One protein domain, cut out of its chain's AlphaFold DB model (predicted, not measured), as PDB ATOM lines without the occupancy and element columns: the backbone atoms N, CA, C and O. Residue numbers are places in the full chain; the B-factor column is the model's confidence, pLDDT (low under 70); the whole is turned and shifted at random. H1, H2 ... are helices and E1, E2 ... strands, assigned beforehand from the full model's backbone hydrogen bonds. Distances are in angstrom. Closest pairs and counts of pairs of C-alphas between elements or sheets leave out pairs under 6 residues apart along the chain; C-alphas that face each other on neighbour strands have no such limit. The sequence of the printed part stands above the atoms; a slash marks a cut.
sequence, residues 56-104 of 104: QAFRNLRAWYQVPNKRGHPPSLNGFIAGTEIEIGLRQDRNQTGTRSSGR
ATOM      1  N   GLN A  56     136.205  92.762 106.146       91.00
ATOM      2  CA  GLN A  56     136.018  93.536 104.924       91.00
ATOM      3  C   GLN A  56     135.033  94.694 105.111       91.00
ATOM      4  O   GLN A  56     135.253  95.768 104.543       91.00
ATOM      5  N   ALA A  57     134.000  94.533 105.945       91.75
ATOM      6  CA  ALA A  57     133.045  95.599 106.217       91.75
ATOM      7  C   ALA A  57     133.717  96.746 106.983       91.75
ATOM      8  O   ALA A  57     133.596  97.903 106.583       91.75
ATOM      9  N   PHE A  58     134.500  96.442 108.022       92.25
ATOM     10  CA  PHE A  58     135.229  97.460 108.787       92.25
ATOM     11  C   PHE A  58     136.340  98.125 107.980       92.25
ATOM     12  O   PHE A  58     136.538  99.339 108.078       92.25
ATOM     13  N   ARG A  59     137.049  97.367 107.142       91.12
ATOM     14  CA  ARG A  59     138.031  97.929 106.210       91.12
ATOM     15  C   ARG A  59     137.374  98.905 105.231       91.12
ATOM     16  O   ARG A  59     137.884 100.012 105.062       91.12
ATOM     17  N   ASN A  60     136.236  98.530 104.647       92.62
ATOM     18  CA  ASN A  60     135.470  99.408 103.767       92.62
ATOM     19  C   ASN A  60     134.914 100.623 104.509       92.62
ATOM     20  O   ASN A  60     134.973 101.722 103.972       92.62
ATOM     21  N   LEU A  61     134.446 100.469 105.750       91.50
ATOM     22  CA  LEU A  61     133.973 101.578 106.580       91.50
ATOM     23  C   LEU A  61     135.091 102.596 106.842       91.50
ATOM     24  O   LEU A  61     134.904 103.801 106.678       91.50
ATOM     25  N   ARG A  62     136.291 102.111 107.181       91.56
ATOM     26  CA  ARG A  62     137.482 102.955 107.352       91.56
ATOM     27  C   ARG A  62     137.880 103.652 106.053       91.56
ATOM     28  O   ARG A  62     138.299 104.803 106.108       91.56
ATOM     29  N   ALA A  63     137.746 102.980 104.909       91.12
ATOM     30  CA  ALA A  63     137.988 103.584 103.603       91.12
ATOM     31  C   ALA A  63     136.949 104.675 103.297       91.12
ATOM     32  O   ALA A  63     137.323 105.787 102.947       91.12
ATOM     33  N   TRP A  64     135.662 104.403 103.518       90.31
ATOM     34  CA  TRP A  64     134.564 105.358 103.336       90.31
ATOM     35  C   TRP A  64     134.743 106.634 104.163       90.31
ATOM     36  O   TRP A  64     134.598 107.734 103.638       90.31
ATOM     37  N   TYR A  65     135.097 106.501 105.443       89.94
ATOM     38  CA  TYR A  65     135.333 107.645 106.330       89.94
ATOM     39  C   TYR A  65     136.761 108.197 106.265       89.94
ATOM     40  O   TYR A  65     137.112 109.074 107.052       89.94
ATOM     41  N   GLN A  66     137.593 107.699 105.346       89.19
ATOM     42  CA  GLN A  66     138.978 108.143 105.170       89.19
ATOM     43  C   GLN A  66     139.808 108.077 106.466       89.19
ATOM     44  O   GLN A  66     140.690 108.907 106.695       89.19
ATOM     45  N   VAL A  67     139.553 107.073 107.313       89.94
ATOM     46  CA  VAL A  67     140.287 106.868 108.566       89.94
ATOM     47  C   VAL A  67     141.719 106.438 108.233       89.94
ATOM     48  O   VAL A  67     141.924 105.345 107.689       89.94
ATOM     49  N   PRO A  68     142.733 107.263 108.546       87.06
ATOM     50  CA  PRO A  68     144.098 106.988 108.137       87.06
ATOM     51  C   PRO A  68     144.706 105.839 108.947       87.06
ATOM     52  O   PRO A  68     144.357 105.573 110.098       87.06
ATOM     53  N   ASN A  69     145.671 105.153 108.345       86.25
ATOM     54  CA  ASN A  69     146.591 104.301 109.085       86.25
ATOM     55  C   ASN A  69     147.655 105.147 109.815       86.25
ATOM     56  O   ASN A  69     147.736 106.363 109.650       86.25
ATOM     57  N   LYS A  70     148.543 104.489 110.572       80.06
ATOM     58  CA  LYS A  70     149.655 105.154 111.280       80.06
ATOM     59  C   LYS A  70     150.614 105.935 110.362       80.06
ATOM     60  O   LYS A  70     151.362 106.768 110.851       80.06
ATOM     61  N   ARG A  71     150.612 105.663 109.052       83.25
ATOM     62  CA  ARG A  71     151.399 106.376 108.028       83.25
ATOM     63  C   ARG A  71     150.617 107.522 107.369       83.25
ATOM     64  O   ARG A  71     151.095 108.103 106.405       83.25
ATOM     65  N   GLY A  72     149.411 107.830 107.849       84.00
ATOM     66  CA  GLY A  72     148.570 108.902 107.316       84.00
ATOM     67  C   GLY A  72     147.787 108.535 106.054       84.00
ATOM     68  O   GLY A  72     147.182 109.413 105.443       84.00
ATOM     69  N   HIS A  73     147.773 107.263 105.642       84.56
ATOM     70  CA  HIS A  73     147.086 106.830 104.424       84.56
ATOM     71  C   HIS A  73     145.803 106.052 104.744       84.56
ATOM     72  O   HIS A  73     145.872 105.058 105.474       84.56
ATOM     73  N   PRO A  74     144.641 106.458 104.208       86.44
ATOM     74  CA  PRO A  74     143.414 105.682 104.331       86.44
ATOM     75  C   PRO A  74     143.485 104.411 103.464       86.44
ATOM     76  O   PRO A  74     144.204 104.391 102.457       86.44
ATOM     77  N   PRO A  75     142.780 103.333 103.849       88.19
ATOM     78  CA  PRO A  75     142.694 102.125 103.035       88.19
ATOM     79  C   PRO A  75     141.874 102.367 101.758       88.19
ATOM     80  O   PRO A  75     141.078 103.303 101.683       88.19
ATOM     81  N   SER A  76     142.057 101.512 100.750       90.19
ATOM     82  CA  SER A  76     141.179 101.483  99.577       90.19
ATOM     83  C   SER A  76     139.839 100.833  99.916       90.19
ATOM     84  O   SER A  76     139.775  99.899 100.721       90.19
ATOM     85  N   LEU A  77     138.789 101.307  99.260       91.75
ATOM     86  CA  LEU A  77     137.446 100.760  99.324       91.75
ATOM     87  C   LEU A  77     137.341  99.592  98.349       91.75
ATOM     88  O   LEU A  77     137.590  99.760  97.159       91.75
ATOM     89  N   ASN A  78     136.983  98.417  98.845       91.88
ATOM     90  CA  ASN A  78     136.771  97.246  98.011       91.88
ATOM     91  C   ASN A  78     135.314  97.186  97.552       91.88
ATOM     92  O   ASN A  78     134.399  97.352  98.361       91.88
ATOM     93  N   GLY A  79     135.102  96.907  96.274       91.12
ATOM     94  CA  GLY A  79     133.783  96.686  95.692       91.12
ATOM     95  C   GLY A  79     133.865  95.751  94.494       91.12
ATOM     96  O   GLY A  79     134.926  95.214  94.202       91.12
ATOM     97  N   PHE A  80     132.751  95.589  93.789       93.06
ATOM     98  CA  PHE A  80     132.672  94.772  92.581       93.06
ATOM     99  C   PHE A  80     132.230  95.624  91.395       93.06
ATOM    100  O   PHE A  80     131.459  96.574  91.563       93.06
ATOM    101  N   ILE A  81     132.695  95.285  90.192       92.94
ATOM    102  CA  ILE A  81     132.156  95.884  88.966       92.94
ATOM    103  C   ILE A  81     130.754  95.313  88.735       92.94
ATOM    104  O   ILE A  81     130.578  94.095  88.700       92.94
ATOM    105  N   ALA A  82     129.764  96.193  88.568       91.75
ATOM    106  CA  ALA A  82     128.364  95.810  88.398       91.75
ATOM    107  C   ALA A  82     128.186  94.767  87.280       91.75
ATOM    108  O   ALA A  82     128.658  94.958  86.161       91.75
ATOM    109  N   GLY A  83     127.493  93.669  87.595       92.94
ATOM    110  CA  GLY A  83     127.283  92.553  86.668       92.94
ATOM    111  C   GLY A  83     128.459  91.575  86.549       92.94
ATOM    112  O   GLY A  83     128.411  90.695  85.695       92.94
ATOM    113  N   THR A  84     129.500  91.702  87.380       93.38
ATOM    114  CA  THR A  84     130.654  90.787  87.408       93.38
ATOM    115  C   THR A  84     131.045  90.427  88.844       93.38
ATOM    116  O   THR A  84     130.676  91.123  89.788       93.38
ATOM    117  N   GLU A  85     131.858  89.384  89.004       92.00
ATOM    118  CA  GLU A  85     132.497  89.015  90.279       92.00
ATOM    119  C   GLU A  85     133.915  89.601  90.420       92.00
ATOM    120  O   GLU A  85     134.698  89.186  91.272       92.00
ATOM    121  N   ILE A  86     134.279  90.572  89.576       93.50
ATOM    122  CA  ILE A  86     135.610  91.180  89.595       93.50
ATOM    123  C   ILE A  86     135.688  92.171  90.760       93.50
ATOM    124  O   ILE A  86     135.021  93.209  90.743       93.50
ATOM    125  N   GLU A  87     136.523  91.863  91.755       91.88
ATOM    126  CA  GLU A  87     136.810  92.758  92.877       91.88
ATOM    127  C   GLU A  87     137.723  93.915  92.438       91.88
ATOM    128  O   GLU A  87     138.738  93.724  91.763       91.88
ATOM    129  N   ILE A  88     137.374  95.132  92.848       92.81
ATOM    130  CA  ILE A  88     138.126  96.358  92.581       92.81
ATOM    131  C   ILE A  88     138.444  97.100  93.876       92.81
ATOM    132  O   ILE A  88     137.629  97.165  94.795       92.81
ATOM    133  N   GLY A  89     139.631  97.705  93.928       91.56
ATOM    134  CA  GLY A  89     140.038  98.626  94.986       91.56
ATOM    135  C   GLY A  89     139.952 100.073  94.508       91.56
ATOM    136  O   GLY A  89     140.701 100.486  93.627       91.56
ATOM    137  N   LEU A  90     139.065 100.859  95.107       89.38
ATOM    138  CA  LEU A  90     138.867 102.273  94.821       89.38
ATOM    139  C   LEU A  90     139.599 103.120  95.863       89.38
ATOM    140  O   LEU A  90     139.405 102.965  97.070       89.38
ATOM    141  N   ARG A  91     140.441 104.047  95.407       85.19
ATOM    142  CA  ARG A  91     141.062 105.048  96.279       85.19
ATOM    143  C   ARG A  91     140.296 106.352  96.133       85.19
ATOM    144  O   ARG A  91     140.320 106.967  95.073       85.19
ATOM    145  N   GLN A  92     139.615 106.758  97.194       78.62
ATOM    146  CA  GLN A  92     138.936 108.046  97.225       78.62
ATOM    147  C   GLN A  92     139.976 109.158  97.404       78.62
ATOM    148  O   GLN A  92     140.853 109.066  98.266       78.62
ATOM    149  N   ASP A  93     139.903 110.187  96.564       73.06
ATOM    150  CA  ASP A  93     140.723 111.387  96.705       73.06
ATOM    151  C   ASP A  93     140.057 112.347  97.700       73.06
ATOM    152  O   ASP A  93     138.859 112.633  97.612       73.06
ATOM    153  N   ARG A  94     140.842 112.865  98.648       63.09
ATOM    154  CA  ARG A  94     140.375 113.772  99.708       63.09
ATOM    155  C   ARG A  94     139.893 115.120  99.157       63.09
ATOM    156  O   ARG A  94     139.208 115.848  99.868       63.09
ATOM    157  N   ASN A  95     140.228 115.444  97.906       57.78
ATOM    158  CA  ASN A  95     139.921 116.727  97.270       57.78
ATOM    159  C   ASN A  95     138.537 116.831  96.601       57.78
ATOM    160  O   ASN A  95     138.184 117.914  96.140       57.78
ATOM    161  N   GLN A  96     137.728 115.766  96.545       52.91
ATOM    162  CA  GLN A  96     136.447 115.809  95.814       52.91
ATOM    163  C   GLN A  96     135.208 116.121  96.671       52.91
ATOM    164  O   GLN A  96     134.156 116.424  96.118       52.91
ATOM    165  N   THR A  97     135.311 116.163  98.002       49.38
ATOM    166  CA  THR A  97     134.206 116.617  98.878       49.38
ATOM    167  C   THR A  97     134.169 118.140  99.084       49.38
ATOM    168  O   THR A  97     133.463 118.620  99.964       49.38
ATOM    169  N   GLY A  98     134.924 118.910  98.288       46.53
ATOM    170  CA  GLY A  98     135.127 120.353  98.470       46.53
ATOM    171  C   GLY A  98     134.737 121.261  97.298       46.53
ATOM    172  O   GLY A  98     135.162 122.411  97.293       46.53
ATOM    173  N   THR A  99     133.964 120.814  96.301       45.59
ATOM    174  CA  THR A  99     133.463 121.728  95.254       45.59
ATOM    175  C   THR A  99     131.998 121.494  94.895       45.59
ATOM    176  O   THR A  99     131.653 120.497  94.266       45.59
ATOM    177  N   ARG A 100     131.176 122.492  95.275       44.66
ATOM    178  CA  ARG A 100     129.906 123.011  94.705       44.66
ATOM    179  C   ARG A 100     128.996 123.395  95.882       44.66
ATOM    180  O   ARG A 100     128.295 122.553  96.415       44.66
ATOM    181  N   SER A 101     129.054 124.624  96.396       38.38
ATOM    182  CA  SER A 101     128.409 125.772  95.750       38.38
ATOM    183  C   SER A 101     129.050 127.125  96.114       38.38
ATOM    184  O   SER A 101     128.774 127.691  97.169       38.38
ATOM    185  N   SER A 102     129.831 127.698  95.198       44.81
ATOM    186  CA  SER A 102     129.881 129.153  95.015       44.81
ATOM    187  C   SER A 102     128.920 129.487  93.877       44.81
ATOM    188  O   SER A 102     129.159 129.074  92.741       44.81
ATOM    189  N   GLY A 103     127.816 130.171  94.170       44.91
ATOM    190  CA  GLY A 103     126.880 130.586  93.129       44.91
ATOM    191  C   GLY A 103     125.498 130.974  93.633       44.91
ATOM    192  O   GLY A 103     124.535 130.272  93.334       44.91
ATOM    193  N   ARG A 104     125.411 132.083  94.369       37.16
ATOM    194  CA  ARG A 104     124.513 133.216  94.093       37.16
ATOM    195  C   ARG A 104     124.837 134.367  95.030       37.16
ATOM    196  O   ARG A 104     125.090 134.080  96.218       37.16
TER     197      ARG A 104
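This is residues 56 to 104 of the 104 residues of the protein "HNH_5 domain-containing protein" of Rhizobium laguerreae (UniProt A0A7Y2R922). With little regular structure, the model is a small hairpin of strands E1 and E2 with one short helix, H1, packed on E1; residues 81 to 86 of the turn and the tail, residues 95 to 104, stick out. The printed part has 49 residues, 17 of them in named elements, in the order H1, E1, E2; the class is mixed and the sheet, E1 - E2, antiparallel. It is only just loose, close to extended, with a radius of gyration of the C-alphas of 14.0 A, and flat, spanning 45 by 34 by 14 A.

H1, residues 56 to 64, begins at C-alpha (136.018, 93.536, 104.924) and is 12.0 A long. E1 is residues 77 to 80, 10.2 A. E2, residues 87 to 90, 9.9 A, ends at C-alpha (138.867, 102.273, 94.821).

E1 and E2 form a hairpin, antiparallel at 143 degrees; N 77 and O 90 are 2.8 A apart, within hydrogen-bond range. The closest C-alphas of H1 and E1, Asn 60 and Leu 77, are 5.0 A apart. H1 and E2 are apart. In H1 every O i to N i+4 pair is within hydrogen-bond range.

The C-alphas farthest apart, Glu 85 and Arg 104, are 45.1 A apart. The printed part has no cut; the link H1 to E1 is long. Residues 94 to 104 have pLDDT under 70.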